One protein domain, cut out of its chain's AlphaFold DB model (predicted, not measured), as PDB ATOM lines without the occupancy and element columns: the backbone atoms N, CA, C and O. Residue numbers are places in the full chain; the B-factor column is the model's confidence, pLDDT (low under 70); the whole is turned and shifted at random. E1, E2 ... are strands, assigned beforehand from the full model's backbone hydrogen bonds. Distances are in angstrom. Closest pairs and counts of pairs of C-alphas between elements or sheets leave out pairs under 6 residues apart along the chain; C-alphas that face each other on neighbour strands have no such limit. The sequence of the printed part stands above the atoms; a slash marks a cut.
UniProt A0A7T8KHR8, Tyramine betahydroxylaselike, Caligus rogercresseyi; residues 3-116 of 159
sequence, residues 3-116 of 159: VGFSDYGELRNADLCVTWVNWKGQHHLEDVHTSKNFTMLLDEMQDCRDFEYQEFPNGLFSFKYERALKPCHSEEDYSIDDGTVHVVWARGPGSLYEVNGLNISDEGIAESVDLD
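What this domain is: This is residues 3 to 116 of the 159 residues of the protein "Tyramine betahydroxylaselike" of Caligus rogercresseyi (UniProt A0A7T8KHR8). A strongly twisted sheet of six strands, E4 E3 E2 E1 E7 E8, makes a wall, and a hairpin of two strands, E5 and E6, lies partly over one of its faces, giving an uneven sandwich whose strands cross at 40 degrees. The printed part has 114 residues with eight named strands, E1 to E8 along the chain, and no named helix. Both sheets are antiparallel; the class is all strand, though under half of the residues, 50, are in named elements. It is compact, with a radius of gyration of the C-alphas of 14.0 A and spans of 39 by 30 by 25 A.

Where its parts are: In the large sheet, E1 is residues 3 to 6, beginning at C-alpha 3 (70.740, 90.346, 147.407); E2 is 15 to 21, E3 27 to 34 at 20.7 A, E4 40 to 42, E7 83 to 90 at 23.1 A, and E8 109 to 115, ending at C-alpha 115 (56.788, 98.353, 143.061). E5, residues 49 to 55, and E6, 61 to 66, make the other sheet.

How they stand to each other: E1 to E4 form a meander, each strand the antiparallel neighbour of the one before. Between the neighbours E1 and E2, N 5 and O 15 are within hydrogen-bond range at 2.8 A, as are N 18 and O 30 between E2 and E3, at 2.8 A. E3 bends by 57 degrees at residue 31; N 41 and O 33 of E4 and E3 are 2.8 A apart. Between the neighbours E1 and E7, N 4 and O 88 are within hydrogen-bond range at 2.9 A, as are N 87 and O 111 between E7 and the edge strand E8, at 2.8 A. In the hairpin E5 and E6, N 54 and O 62 are 2.8 A apart. The closest C-alphas of E3 and E5, Leu 29 and Phe 51, are 6.6 A apart; E2 and E6 are near each other.

The domain as a whole: The C-alphas farthest apart, Lys 24 and Asp 116, are 41.8 A apart. The printed part has no cut. The links E6 to E7 and E7 to E8 are long. Confidence is under 70 at residues 73 to 75 and 116.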
ATOM      1  N   VAL A   3      72.097  89.869 147.659       95.44
ATOM      2  CA  VAL A   3      70.740  90.346 147.407       95.44
ATOM      3  C   VAL A   3      70.749  91.140 146.112       95.44
ATOM      4  O   VAL A   3      71.711  91.849 145.829       95.44
ATOM      5  N   GLY A   4      69.698  91.005 145.321       94.56
ATOM      6  CA  GLY A   4      69.570  91.725 144.069       94.56
ATOM      7  C   GLY A   4      68.314  91.318 143.331       94.56
ATOM      8  O   GLY A   4      67.303  91.002 143.963       94.56
ATOM      9  N   PHE A   5      68.377  91.332 142.006       94.38
ATOM     10  CA  PHE A   5      67.199  91.295 141.153       94.38
ATOM     11  C   PHE A   5      67.370  90.335 139.979       94.38
ATOM     12  O   PHE A   5      68.482  90.083 139.512       94.38
ATOM     13  N   SER A   6      66.254  89.783 139.506       93.19
ATOM     14  CA  SER A   6      66.236  88.988 138.279       93.19
ATOM     15  C   SER A   6      64.890  89.030 137.569       93.19
ATOM     16  O   SER A   6      63.863  89.370 138.151       93.19
ATOM     17  N   ASP A   7      64.886  88.642 136.295       90.25
ATOM     18  CA  ASP A   7      63.681  88.668 135.457       90.25
ATOM     19  C   ASP A   7      62.601  87.675 135.901       90.25
ATOM     20  O   ASP A   7      61.417  87.907 135.672       90.25
ATOM     21  N   TYR A   8      62.996  86.550 136.505       89.81
ATOM     22  CA  TYR A   8      62.094  85.417 136.759       89.81
ATOM     23  C   TYR A   8      62.137  84.902 138.201       89.81
ATOM     24  O   TYR A   8      61.668  83.796 138.472       89.81
ATOM     25  N   GLY A   9      62.723  85.664 139.127       90.69
ATOM     26  CA  GLY A   9      62.869  85.224 140.515       90.69
ATOM     27  C   GLY A   9      63.759  83.990 140.639       90.69
ATOM     28  O   GLY A   9      63.453  83.046 141.362       90.69
ATOM     29  N   GLU A  10      64.869  83.976 139.911       91.94
ATOM     30  CA  GLU A  10      65.894  82.944 140.016       91.94
ATOM     31  C   GLU A  10      67.291  83.551 140.105       91.94
ATOM     32  O   GLU A  10      67.523  84.669 139.660       91.94
ATOM     33  N   LEU A  11      68.235  82.797 140.667       93.19
ATOM     34  CA  LEU A  11      69.645  83.190 140.781       93.19
ATOM     35  C   LEU A  11      70.454  82.961 139.490       93.19
ATOM     36  O   LEU A  11      71.680  82.910 139.536       93.19
ATOM     37  N   ARG A  12      69.798  82.736 138.348       93.69
ATOM     38  CA  ARG A  12      70.461  82.640 137.040       93.69
ATOM     39  C   ARG A  12      70.271  83.958 136.318       93.69
ATOM     40  O   ARG A  12      69.134  84.395 136.185       93.69
ATOM     41  N   ASN A  13      71.349  84.532 135.788       94.06
ATOM     42  CA  ASN A  13      71.309  85.851 135.140       94.06
ATOM     43  C   ASN A  13      70.693  86.921 136.060       94.06
ATOM     44  O   ASN A  13      69.994  87.813 135.603       94.06
ATOM     45  N   ALA A  14      70.907  86.769 137.366       94.75
ATOM     46  CA  ALA A  14      70.578  87.760 138.374       94.75
ATOM     47  C   ALA A  14      71.740  88.734 138.547       94.75
ATOM     48  O   ALA A  14      72.891  88.291 138.589       94.75
ATOM     49  N   ASP A  15      71.397  90.001 138.722       95.00
ATOM     50  CA  ASP A  15      72.264  91.112 139.114       95.00
ATOM     51  C   ASP A  15      72.191  91.236 140.645       95.00
ATOM     52  O   ASP A  15      71.099  91.315 141.217       95.00
ATOM     53  N   LEU A  16      73.337  91.149 141.321       95.44
ATOM     54  CA  LEU A  16      73.449  90.972 142.764       95.44
ATOM     55  C   LEU A  16      74.508  91.891 143.379       95.44
ATOM     56  O   LEU A  16      75.680  91.859 143.025       95.44
ATOM     57  N   CYS A  17      74.139  92.515 144.492       96.38
ATOM     58  CA  CYS A  17      75.093  93.098 145.423       96.38
ATOM     59  C   CYS A  17      75.485  92.056 146.482       96.38
ATOM     60  O   CYS A  17      74.645  91.555 147.246       96.38
ATOM     61  N   VAL A  18      76.773  91.717 146.560       95.81
ATOM     62  CA  VAL A  18      77.291  90.673 147.454       95.81
ATOM     63  C   VAL A  18      78.098  91.280 148.582       95.81
ATOM     64  O   VAL A  18      79.161  91.856 148.376       95.81
ATOM     65  N   THR A  19      77.635  91.062 149.811       95.56
ATOM     66  CA  THR A  19      78.394  91.382 151.017       95.56
ATOM     67  C   THR A  19      79.045  90.134 151.606       95.56
ATOM     68  O   THR A  19      78.398  89.100 151.823       95.56
ATOM     69  N   TRP A  20      80.345  90.198 151.870       94.88
ATOM     70  CA  TRP A  20      81.105  89.063 152.386       94.88
ATOM     71  C   TRP A  20      82.244  89.504 153.294       94.88
ATOM     72  O   TRP A  20      82.671  90.653 153.279       94.88
ATOM     73  N   VAL A  21      82.723  88.573 154.117       94.06
ATOM     74  CA  VAL A  21      83.832  88.807 155.041       94.06
ATOM     75  C   VAL A  21      85.027  87.967 154.621       94.06
ATOM     76  O   VAL A  21      84.902  86.760 154.389       94.06
ATOM     77  N   ASN A  22      86.192  88.595 154.517       94.38
ATOM     78  CA  ASN A  22      87.423  87.870 154.240       94.38
ATOM     79  C   ASN A  22      87.982  87.216 155.514       94.38
ATOM     80  O   ASN A  22      87.558  87.487 156.636       94.38
ATOM     81  N   TRP A  23      88.997  86.372 155.361       92.19
ATOM     82  CA  TRP A  23      89.661  85.694 156.484       92.19
ATOM     83  C   TRP A  23      90.343  86.638 157.496       92.19
ATOM     84  O   TRP A  23      90.715  86.199 158.583       92.19
ATOM     85  N   LYS A  24      90.519  87.926 157.162       93.62
ATOM     86  CA  LYS A  24      91.019  88.966 158.079       93.62
ATOM     87  C   LYS A  24      89.896  89.662 158.858       93.62
ATOM     88  O   LYS A  24      90.192  90.576 159.623       93.62
ATOM     89  N   GLY A  25      88.639  89.270 158.655       91.25
ATOM     90  CA  GLY A  25      87.478  89.914 159.272       91.25
ATOM     91  C   GLY A  25      87.083  91.239 158.615       91.25
ATOM     92  O   GLY A  25      86.406  92.043 159.240       91.25
ATOM     93  N   GLN A  26      87.534  91.513 157.387       93.31
ATOM     94  CA  GLN A  26      87.154  92.729 156.664       93.31
ATOM     95  C   GLN A  26      85.923  92.450 155.808       93.31
ATOM     96  O   GLN A  26      85.909  91.452 155.084       93.31
ATOM     97  N   HIS A  27      84.932  93.335 155.887       94.25
ATOM     98  CA  HIS A  27      83.724  93.270 155.073       94.25
ATOM     99  C   HIS A  27      83.956  93.933 153.722       94.25
ATOM    100  O   HIS A  27      84.611  94.972 153.638       94.25
ATOM    101  N   HIS A  28      83.376  93.334 152.693       95.56
ATOM    102  CA  HIS A  28      83.420  93.789 151.312       95.56
ATOM    103  C   HIS A  28      81.996  93.872 150.778       95.56
ATOM    104  O   HIS A  28      81.121  93.127 151.234       95.56
ATOM    105  N   LEU A  29      81.791  94.776 149.827       96.19
ATOM    106  CA  LEU A  29      80.622  94.826 148.961       96.19
ATOM    107  C   LEU A  29      81.134  94.762 147.524       96.19
ATOM    108  O   LEU A  29      82.020  95.537 147.162       96.19
ATOM    109  N   GLU A  30      80.615  93.821 146.751       96.06
ATOM    110  CA  GLU A  30      80.971  93.626 145.349       96.06
ATOM    111  C   GLU A  30      79.704  93.541 144.501       96.06
ATOM    112  O   GLU A  30      78.675  93.058 144.980       96.06
ATOM    113  N   ASP A  31      79.813  94.024 143.265       95.44
ATOM    114  CA  ASP A  31      78.755  93.957 142.259       95.44
ATOM    115  C   ASP A  31      79.027  92.752 141.383       95.44
ATOM    116  O   ASP A  31      80.174  92.556 140.949       95.44
ATOM    117  N   VAL A  32      78.023  91.906 141.217       95.12
ATOM    118  CA  VAL A  32      78.157  90.692 140.426       95.12
ATOM    119  C   VAL A  32      76.870  90.397 139.686       95.12
ATOM    120  O   VAL A  32      75.789  90.378 140.277       95.12
ATOM    121  N   HIS A  33      77.003  89.929 138.456       94.94
ATOM    122  CA  HIS A  33      75.966  89.131 137.833       94.94
ATOM    123  C   HIS A  33      76.241  87.631 137.993       94.94
ATOM    124  O   HIS A  33      77.355  87.145 138.213       94.94
ATOM    125  N   THR A  34      75.185  86.839 137.876       95.19
ATOM    126  CA  THR A  34      75.267  85.377 137.887       95.19
ATOM    127  C   THR A  34      75.113  84.833 136.482       95.19
ATOM    128  O   THR A  34      74.200  85.172 135.745       95.19
ATOM    129  N   SER A  35      75.972  83.903 136.092       94.94
ATOM    130  CA  SER A  35      75.803  83.193 134.826       94.94
ATOM    131  C   SER A  35      74.604  82.233 134.854       94.94
ATOM    132  O   SER A  35      74.087  81.848 135.905       94.94
ATOM    133  N   LYS A  36      74.245  81.701 133.680       94.62
ATOM    134  CA  LYS A  36      73.248  80.622 133.512       94.62
ATOM    135  C   LYS A  36      73.508  79.372 134.367       94.62
ATOM    136  O   LYS A  36      72.584  78.597 134.599       94.62
ATOM    137  N   ASN A  37      74.751  79.174 134.812       95.12
ATOM    138  CA  ASN A  37      75.179  78.050 135.648       95.12
ATOM    139  C   ASN A  37      75.335  78.440 137.130       95.12
ATOM    140  O   ASN A  37      76.087  77.775 137.844       95.12
ATOM    141  N   PHE A  38      74.677  79.513 137.583       94.25
ATOM    142  CA  PHE A  38      74.719  80.005 138.969       94.25
ATOM    143  C   PHE A  38      76.117  80.418 139.444       94.25
ATOM    144  O   PHE A  38      76.394  80.439 140.639       94.25
ATOM    145  N   THR A  39      77.037  80.694 138.521       95.69
ATOM    146  CA  THR A  39      78.388  81.151 138.874       95.69
ATOM    147  C   THR A  39      78.403  82.670 138.917       95.69
ATOM    148  O   THR A  39      78.023  83.275 137.917       95.69
ATOM    149  N   MET A  40      78.828  83.249 140.038       95.31
ATOM    150  CA  MET A  40      79.015  84.689 140.220       95.31
ATOM    151  C   MET A  40      80.197  85.183 139.387       95.31
ATOM    152  O   MET A  40      81.261  84.557 139.389       95.31
ATOM    153  N   LEU A  41      80.010  86.294 138.690       95.50
ATOM    154  CA  LEU A  41      80.999  86.952 137.851       95.50
ATOM    155  C   LEU A  41      81.058  88.416 138.278       95.50
ATOM    156  O   LEU A  41      80.021  89.053 138.384       95.50
ATOM    157  N   LEU A  42      82.256  88.919 138.586       94.88
ATOM    158  CA  LEU A  42      82.421  90.332 138.940       94.88
ATOM    159  C   LEU A  42      82.070  91.226 137.756       94.88
ATOM    160  O   LEU A  42      82.583  91.002 136.655       94.88
ATOM    161  N   ASP A  43      81.291  92.265 138.028       90.38
ATOM    162  CA  ASP A  43      80.946  93.257 137.020       90.38
ATOM    163  C   ASP A  43      82.128  94.186 136.740       90.38
ATOM    164  O   ASP A  43      82.981  94.460 137.596       90.38
ATOM    165  N   GLU A  44      82.205  94.676 135.501       86.25
ATOM    166  CA  GLU A  44      83.253  95.620 135.103       86.25
ATOM    167  C   GLU A  44      83.093  96.981 135.799       86.25
ATOM    168  O   GLU A  44      84.072  97.717 135.977       86.25
ATOM    169  N   MET A  45      81.865  97.323 136.190       86.12
ATOM    170  CA  MET A  45      81.501  98.565 136.864       86.12
ATOM    171  C   MET A  45      80.731  98.260 138.149       86.12
ATOM    172  O   MET A  45      80.120  97.214 138.274       86.12
ATOM    173  N   GLN A  46      80.832  99.162 139.127       86.50
ATOM    174  CA  GLN A  46      80.233  98.998 140.453       86.50
ATOM    175  C   GLN A  46      79.008  99.910 140.599       86.50
ATOM    176  O   GLN A  46      79.138 101.143 140.709       86.50
ATOM    177  N   ASP A  47      77.833  99.302 140.663       89.06
ATOM    178  CA  ASP A  47      76.549  99.957 140.878       89.06
ATOM    179  C   ASP A  47      76.050  99.859 142.319       89.06
ATOM    180  O   ASP A  47      75.273 100.723 142.737       89.06
ATOM    181  N   CYS A  48      76.575  98.930 143.125       93.88
ATOM    182  CA  CYS A  48      76.327  98.866 144.565       93.88
ATOM    183  C   CYS A  48      77.252  99.833 145.333       93.88
ATOM    184  O   CYS A  48      78.441  99.597 145.559       93.88
ATOM    185  N   ARG A  49      76.707 100.967 145.767       93.75
ATOM    186  CA  ARG A  49      77.462 102.075 146.377       93.75
ATOM    187  C   ARG A  49      77.078 102.292 147.833       93.75
ATOM    188  O   ARG A  49      76.173 101.653 148.356       93.75
ATOM    189  N   ASP A  50      77.823 103.172 148.498       94.69
ATOM    190  CA  ASP A  50      77.522 103.647 149.855       94.69
ATOM    191  C   ASP A  50      77.339 102.514 150.878       94.69
ATOM    192  O   ASP A  50      76.430 102.510 151.709       94.69
ATOM    193  N   PHE A  51      78.244 101.531 150.804       95.88
ATOM    194  CA  PHE A  51      78.243 100.381 151.696       95.88
ATOM    195  C   PHE A  51      78.429 100.807 153.152       95.88
ATOM    196  O   PHE A  51      79.493 101.284 153.557       95.88
ATOM    197  N   GLU A  52      77.415 100.541 153.964       95.50
ATOM    198  CA  GLU A  52      77.485 100.663 155.411       95.50
ATOM    199  C   GLU A  52      77.000  99.367 156.050       95.50
ATOM    200  O   GLU A  52      76.056  98.733 155.578       95.50
ATOM    201  N   TYR A  53      77.625  98.982 157.159       94.75
ATOM    202  CA  TYR A  53      77.251  97.780 157.886       94.75
ATOM    203  C   TYR A  53      77.362  97.967 159.397       94.75
ATOM    204  O   TYR A  53      78.115  98.803 159.900       94.75
ATOM    205  N   GLN A  54      76.604  97.153 160.124       94.38
ATOM    206  CA  GLN A  54      76.605  97.095 161.573       94.38
ATOM    207  C   GLN A  54      76.526  95.643 162.045       94.38
ATOM    208  O   GLN A  54      75.613  94.899 161.686       94.38
ATOM    209  N   GLU A  55      77.462  95.272 162.913       92.19
ATOM    210  CA  GLU A  55      77.424  94.022 163.665       92.19
ATOM    211  C   GLU A  55      76.863  94.267 165.062       92.19
ATOM    212  O   GLU A  55      77.305  95.158 165.795       92.19
ATOM    213  N   PHE A  56      75.884  93.458 165.446       93.12
ATOM    214  CA  PHE A  56      75.266  93.521 166.758       93.12
ATOM    215  C   PHE A  56      75.840  92.434 167.681       93.12
ATOM    216  O   PHE A  56      76.115  91.321 167.231       93.12
ATOM    217  N   PRO A  57      75.953  92.682 169.002       93.19
ATOM    218  CA  PRO A  57      76.486  91.698 169.953       93.19
ATOM    219  C   PRO A  57      75.718  90.369 170.021       93.19
ATOM    220  O   PRO A  57      76.244  89.374 170.509       93.19
ATOM    221  N   ASN A  58      74.467  90.349 169.559       93.00
ATOM    222  CA  ASN A  58      73.633  89.149 169.466       93.00
ATOM    223  C   ASN A  58      73.885  88.329 168.185       93.00
ATOM    224  O   ASN A  58      73.178  87.353 167.948       93.00
ATOM    225  N   GLY A  59      74.864  88.721 167.368       85.81
ATOM    226  CA  GLY A  59      75.211  88.053 166.117       85.81
ATOM    227  C   GLY A  59      74.369  88.479 164.915       85.81
ATOM    228  O   GLY A  59      74.515  87.875 163.854       85.81
ATOM    229  N   LEU A  60      73.498  89.490 165.043       88.94
ATOM    230  CA  LEU A  60      72.846  90.082 163.874       88.94
ATOM    231  C   LEU A  60      73.850  90.912 163.070       88.94
ATOM    232  O   LEU A  60      74.665  91.643 163.630       88.94
ATOM    233  N   PHE A  61      73.728  90.829 161.751       89.12
ATOM    234  CA  PHE A  61      74.453  91.653 160.795       89.12
ATOM    235  C   PHE A  61      73.431  92.424 159.967       89.12
ATOM    236  O   PHE A  61      72.512  91.825 159.407       89.12
ATOM    237  N   SER A  62      73.578  93.743 159.926       92.19
ATOM    238  CA  SER A  62      72.793  94.623 159.066       92.19
ATOM    239  C   SER A  62      73.732  95.320 158.102       92.19
ATOM    240  O   SER A  62      74.826  95.724 158.495       92.19
ATOM    241  N   PHE A  63      73.303  95.481 156.859       94.06
ATOM    242  CA  PHE A  63      74.018  96.264 155.870       94.06
ATOM    243  C   PHE A  63      73.036  97.028 154.996       94.06
ATOM    244  O   PHE A  63      71.874  96.643 154.862       94.06
ATOM    245  N   LYS A  64      73.523  98.112 154.408       95.06
ATOM    246  CA  LYS A  64      72.818  98.878 153.390       95.06
ATOM    247  C   LYS A  64      73.790  99.282 152.290       95.06
ATOM    248  O   LYS A  64      74.999  99.359 152.512       95.06
ATOM    249  N   TYR A  65      73.221  99.516 151.124       95.44
ATOM    250  CA  TYR A  65      73.888 100.034 149.946       95.44
ATOM    251  C   TYR A  65      72.864 100.832 149.136       95.44
ATOM    252  O   TYR A  65      71.653 100.698 149.341       95.44
ATOM    253  N   GLU A  66      73.355 101.647 148.220       94.06
ATOM    254  CA  GLU A  66      72.555 102.405 147.270       94.06
ATOM    255  C   GLU A  66      72.867 101.922 145.854       94.06
ATOM    256  O   GLU A  66      74.015 101.621 145.537       94.06
ATOM    257  N   ARG A  67      71.853 101.853 144.989       92.12
ATOM    258  CA  ARG A  67      72.029 101.646 143.546       92.12
ATOM    259  C   ARG A  67      71.012 102.464 142.771       92.12
ATOM    260  O   ARG A  67      69.939 102.781 143.288       92.12
ATOM    261  N   ALA A  68      71.331 102.795 141.526       90.88
ATOM    262  CA  ALA A  68      70.373 103.444 140.641       90.88
ATOM    263  C   ALA A  68      69.269 102.460 140.221       90.88
ATOM    264  O   ALA A  68      69.536 101.280 140.012       90.88
ATOM    265  N   LEU A  69      68.041 102.958 140.035       89.62
ATOM    266  CA  LEU A  69      66.948 102.149 139.474       89.62
ATOM    267  C   LEU A  69      67.268 101.679 138.051       89.62
ATOM    268  O   LEU A  69      66.955 100.557 137.679       89.62
ATOM    269  N   LYS A  70      67.933 102.538 137.273       88.25
ATOM    270  CA  LYS A  70      68.407 102.239 135.921       88.25
ATOM    271  C   LYS A  70      69.901 102.517 135.818       88.25
ATOM    272  O   LYS A  70      70.288 103.678 135.629       88.25
ATOM    273  N   PRO A  71      70.737 101.485 135.977       84.38
ATOM    274  CA  PRO A  71      72.152 101.560 135.657       84.38
ATOM    275  C   PRO A  71      72.361 101.969 134.197       84.38
ATOM    276  O   PRO A  71      71.533 101.710 133.325       84.38
ATOM    277  N   CYS A  72      73.442 102.692 133.924       72.88
ATOM    278  CA  CYS A  72      73.696 103.249 132.593       72.88
ATOM    279  C   CYS A  72      74.572 102.338 131.716       72.88
ATOM    280  O   CYS A  72      74.897 102.754 130.600       72.88
ATOM    281  N   HIS A  73      75.033 101.182 132.224       64.19
ATOM    282  CA  HIS A  73      76.334 100.664 131.801       64.19
ATOM    283  C   HIS A  73      76.506  99.186 131.429       64.19
ATOM    284  O   HIS A  73      77.597  98.886 130.938       64.19
ATOM    285  N   SER A  74      75.496  98.316 131.438       63.84
ATOM    286  CA  SER A  74      75.658  97.002 130.794       63.84
ATOM    287  C   SER A  74      74.344  96.364 130.302       63.84
ATOM    288  O   SER A  74      73.251  96.838 130.603       63.84
ATOM    289  N   GLU A  75      74.454  95.308 129.481       69.00
ATOM    290  CA  GLU A  75      73.331  94.399 129.169       69.00
ATOM    291  C   GLU A  75      73.032  93.424 130.330       69.00
ATOM    292  O   GLU A  75      72.072  92.661 130.257       69.00
ATOM    293  N   GLU A  76      73.877  93.414 131.363       79.06
ATOM    294  CA  GLU A  76      73.880  92.459 132.475       79.06
ATOM    295  C   GLU A  76      73.207  93.042 133.732       79.06
ATOM    296  O   GLU A  76      72.738  92.275 134.573       79.06
ATOM    297  N   ASP A  77      73.079  94.374 133.817       86.38
ATOM    298  CA  ASP A  77      72.452  95.067 134.942       86.38
ATOM    299  C   ASP A  77      70.919  95.048 134.828       86.38
ATOM    300  O   ASP A  77      70.323  95.349 133.786       86.38
ATOM    301  N   TYR A  78      70.249  94.785 135.946       89.94
ATOM    302  CA  TYR A  78      68.795  94.778 136.015       89.94
ATOM    303  C   TYR A  78      68.232  96.203 136.112       89.94
ATOM    304  O   TYR A  78      68.541  96.969 137.034       89.94
ATOM    305  N   SER A  79      67.341  96.549 135.180       90.56
ATOM    306  CA  SER A  79      66.582  97.802 135.215       90.56
ATOM    307  C   SER A  79      65.313  97.633 136.040       90.56
ATOM    308  O   SER A  79      64.430  96.851 135.700       90.56
ATOM    309  N   ILE A  80      65.221  98.402 137.118       89.69
ATOM    310  CA  ILE A  80      64.035  98.483 137.961       89.69
ATOM    311  C   ILE A  80      63.068  99.477 137.309       89.69
ATOM    312  O   ILE A  80      63.364 100.670 137.191       89.69
ATOM    313  N   ASP A  81      61.929  98.955 136.874       85.69
ATOM    314  CA  ASP A  81      60.863  99.654 136.158       85.69
ATOM    315  C   ASP A  81      59.513  99.456 136.861       85.69
ATOM    316  O   ASP A  81      59.397  98.648 137.785       85.69
ATOM    317  N   ASP A  82      58.490 100.186 136.411       81.56
ATOM    318  CA  ASP A  82      57.122 100.031 136.909       81.56
ATOM    319  C   ASP A  82      56.625  98.589 136.692       81.56
ATOM    320  O   ASP A  82      56.652  98.068 135.570       81.56
ATOM    321  N   GLY A  83      56.128  97.958 137.759       81.25
ATOM    322  CA  GLY A  83      55.571  96.605 137.733       81.25
ATOM    323  C   GLY A  83      56.155  95.676 138.797       81.25
ATOM    324  O   GLY A  83      56.571  96.100 139.877       81.25
ATOM    325  N   THR A  84      56.144  94.377 138.493       86.69
ATOM    326  CA  THR A  84      56.649  93.337 139.394       86.69
ATOM    327  C   THR A  84      58.163  93.226 139.288       86.69
ATOM    328  O   THR A  84      58.698  92.948 138.216       86.69
ATOM    329  N   VAL A  85      58.843  93.363 140.420       90.94
ATOM    330  CA  VAL A  85      60.284  93.164 140.553       90.94
ATOM    331  C   VAL A  85      60.538  91.907 141.365       90.94
ATOM    332  O   VAL A  85      60.026  91.747 142.473       90.94
ATOM    333  N   HIS A  86      61.360  90.999 140.849       92.69
ATOM    334  CA  HIS A  86      61.754  89.827 141.619       92.69
ATOM    335  C   HIS A  86      63.039  90.114 142.385       92.69
ATOM    336  O   HIS A  86      64.105  90.288 141.798       92.69
ATOM    337  N   VAL A  87      62.929  90.135 143.709       94.00
ATOM    338  CA  VAL A  87      64.060  90.232 144.623       94.00
ATOM    339  C   VAL A  87      64.575  88.827 144.897       94.00
ATOM    340  O   VAL A  87      63.855  87.948 145.372       94.00
ATOM    341  N   VAL A  88      65.852  88.605 144.627       95.00
ATOM    342  CA  VAL A  88      66.521  87.331 144.887       95.00
ATOM    343  C   VAL A  88      67.618  87.521 145.915       95.00
ATOM    344  O   VAL A  88      68.272  88.562 145.971       95.00
ATOM    345  N   TRP A  89      67.832  86.512 146.753       94.56
ATOM    346  CA  TRP A  89      68.896  86.556 147.742       94.56
ATOM    347  C   TRP A  89      69.506  85.183 147.997       94.56
ATOM    348  O   TRP A  89      68.870  84.142 147.843       94.56
ATOM    349  N   ALA A  90      70.768  85.201 148.416       93.06
ATOM    350  CA  ALA A  90      71.564  84.019 148.708       93.06
ATOM    351  C   ALA A  90      72.358  84.199 150.002       93.06
ATOM    352  O   ALA A  90      72.847  85.284 150.336       93.06
ATOM    353  N   ARG A  91      72.560  83.108 150.735       90.81
ATOM    354  CA  ARG A  91      73.385  83.090 151.943       90.81
ATOM    355  C   ARG A  91      74.239  81.835 151.934       90.81
ATOM    356  O   ARG A  91      73.702  80.756 152.068       90.81
ATOM    357  N   GLY A  92      75.556  82.008 151.911       87.62
ATOM    358  CA  GLY A  92      76.508  80.920 152.127       87.62
ATOM    359  C   GLY A  92      77.125  80.936 153.533       87.62
ATOM    360  O   GLY A  92      77.071  81.959 154.232       87.62
ATOM    361  N   PRO A  93      77.722  79.816 153.969       86.94
ATOM    362  CA  PRO A  93      78.479  79.737 155.211       86.94
ATOM    363  C   PRO A  93      79.911  80.281 155.068       86.94
ATOM    364  O   PRO A  93      80.569  80.091 154.051       86.94
ATOM    365  N   GLY A  94      80.439  80.847 156.158       84.62
ATOM    366  CA  GLY A  94      81.873  81.113 156.322       84.62
ATOM    367  C   GLY A  94      82.411  82.378 155.645       84.62
ATOM    368  O   GLY A  94      81.679  83.168 155.054       84.62
ATOM    369  N   SER A  95      83.721  82.577 155.804       90.44
ATOM    370  CA  SER A  95      84.484  83.647 155.153       90.44
ATOM    371  C   SER A  95      84.908  83.223 153.750       90.44
ATOM    372  O   SER A  95      85.232  82.056 153.531       90.44
ATOM    373  N   LEU A  96      84.979  84.180 152.828       91.56
ATOM    374  CA  LEU A  96      85.409  83.935 151.451       91.56
ATOM    375  C   LEU A  96      86.830  84.459 151.211       91.56
ATOM    376  O   LEU A  96      87.372  85.247 151.995       91.56
ATOM    377  N   TYR A  97      87.456  83.975 150.139       91.81
ATOM    378  CA  TYR A  97      88.683  84.564 149.600       91.81
ATOM    379  C   TYR A  97      88.360  85.603 148.524       91.81
ATOM    380  O   TYR A  97      88.927  86.689 148.549       91.81
ATOM    381  N   GLU A  98      87.431  85.258 147.634       93.00
ATOM    382  CA  GLU A  98      86.886  86.089 146.563       93.00
ATOM    383  C   GLU A  98      85.462  85.610 146.237       93.00
ATOM    384  O   GLU A  98      85.108  84.468 146.555       93.00
ATOM    385  N   VAL A  99      84.648  86.479 145.633       94.19
ATOM    386  CA  VAL A  99      83.287  86.136 145.177       94.19
ATOM    387  C   VAL A  99      83.289  85.620 143.741       94.19
ATOM    388  O   VAL A  99      82.507  84.731 143.403       94.19
ATOM    389  N   ASN A 100      84.181  86.142 142.900       95.94
ATOM    390  CA  ASN A 100      84.264  85.770 141.494       95.94
ATOM    391  C   ASN A 100      84.484  84.258 141.320       95.94
ATOM    392  O   ASN A 100      85.420  83.684 141.872       95.94
ATOM    393  N   GLY A 101      83.636  83.611 140.525       95.00
ATOM    394  CA  GLY A 101      83.684  82.172 140.279       95.00
ATOM    395  C   GLY A 101      82.962  81.307 141.319       95.00
ATOM    396  O   GLY A 101      82.932  80.085 141.157       95.00
ATOM    397  N   LEU A 102      82.357  81.891 142.362       93.38
ATOM    398  CA  LEU A 102      81.560  81.136 143.331       93.38
ATOM    399  C   LEU A 102      80.273  80.614 142.683       93.38
ATOM    400  O   LEU A 102      79.567  81.356 142.004       93.38
ATOM    401  N   ASN A 103      79.944  79.343 142.918       93.12
ATOM    402  CA  ASN A 103      78.684  78.758 142.470       93.12
ATOM    403  C   ASN A 103      77.644  78.776 143.598       93.12
ATOM    404  O   ASN A 103      77.938  78.314 144.700       93.12
ATOM    405  N   ILE A 104      76.445  79.287 143.313       91.56
ATOM    406  CA  ILE A 104      75.362  79.474 144.291       91.56
ATOM    407  C   ILE A 104      74.094  78.665 143.969       91.56
ATOM    408  O   ILE A 104      73.010  79.024 144.421       91.56
ATOM    409  N   SER A 105      74.199  77.579 143.193       88.81
ATOM    410  CA  SER A 105      73.032  76.804 142.729       88.81
ATOM    411  C   SER A 105      72.109  76.305 143.844       88.81
ATOM    412  O   SER A 105      70.901  76.215 143.638       88.81
ATOM    413  N   ASP A 106      72.676  75.992 145.010       81.88
ATOM    414  CA  ASP A 106      71.959  75.381 146.135       81.88
ATOM    415  C   ASP A 106      71.645  76.392 147.255       81.88
ATOM    416  O   ASP A 106      71.073  76.032 148.282       81.88
ATOM    417  N   GLU A 107      72.021  77.659 147.069       75.62
ATOM    418  CA  GLU A 107      72.037  78.679 148.115       75.62
ATOM    419  C   GLU A 107      71.181  79.873 147.681       75.62
ATOM    420  O   GLU A 107      71.702  80.857 147.165       75.62
ATOM    421  N   GLY A 108      69.860  79.825 147.881       73.69
ATOM    422  CA  GLY A 108      69.034  81.004 147.616       73.69
ATOM    423  C   GLY A 108      67.529  80.852 147.724       73.69
ATOM    424  O   GLY A 108      66.983  79.751 147.704       73.69
ATOM    425  N   ILE A 109      66.869  82.002 147.844       71.69
ATOM    426  CA  ILE A 109      65.416  82.170 147.858       71.69
ATOM    427  C   ILE A 109      65.076  83.381 146.981       71.69
ATOM    428  O   ILE A 109      65.843  84.342 146.902       71.69
ATOM    429  N   ALA A 110      63.923  83.321 146.320       79.50
ATOM    430  CA  ALA A 110      63.378  84.409 145.525       79.50
ATOM    431  C   ALA A 110      62.019  84.845 146.067       79.50
ATOM    432  O   ALA A 110      61.200  84.011 146.461       79.50
ATOM    433  N   GLU A 111      61.782  86.149 146.055       77.88
ATOM    434  CA  GLU A 111      60.537  86.787 146.455       77.88
ATOM    435  C   GLU A 111      60.150  87.827 145.400       77.88
ATOM    436  O   GLU A 111      61.002  88.494 144.824       77.88
ATOM    437  N   SER A 112      58.861  87.938 145.093       80.38
ATOM    438  CA  SER A 112      58.369  88.923 144.122       80.38
ATOM    439  C   SER A 112      57.770  90.096 144.877       80.38
ATOM    440  O   SER A 112      56.973  89.887 145.790       80.38
ATOM    441  N   VAL A 113      58.159  91.308 144.499       78.44
ATOM    442  CA  VAL A 113      57.715  92.561 145.102       78.44
ATOM    443  C   VAL A 113      57.153  93.435 143.990       78.44
ATOM    444  O   VAL A 113      57.858  93.754 143.037       78.44
ATOM    445  N   ASP A 114      55.889  93.828 144.105       75.81
ATOM    446  CA  ASP A 114      55.315  94.836 143.218       75.81
ATOM    447  C   ASP A 114      55.758  96.221 143.692       75.81
ATOM    448  O   ASP A 114      55.537  96.595 144.849       75.81
ATOM    449  N   LEU A 115      56.425  96.965 142.809       71.50
ATOM    450  CA  LEU A 115      56.788  98.353 143.061       71.50
ATOM    451  C   LEU A 115      55.647  99.246 142.576       71.50
ATOM    452  O   LEU A 115      55.644  99.698 141.435       71.50
ATOM    453  N   ASP A 116      54.672  99.492 143.449       66.75
ATOM    454  CA  ASP A 116      53.695 100.561 143.240       66.75
ATOM    455  C   ASP A 116      54.257 101.874 143.811       66.75
ATOM    456  O   ASP A 116      54.617 101.952 144.991       66.75
TER     457      ASP A 116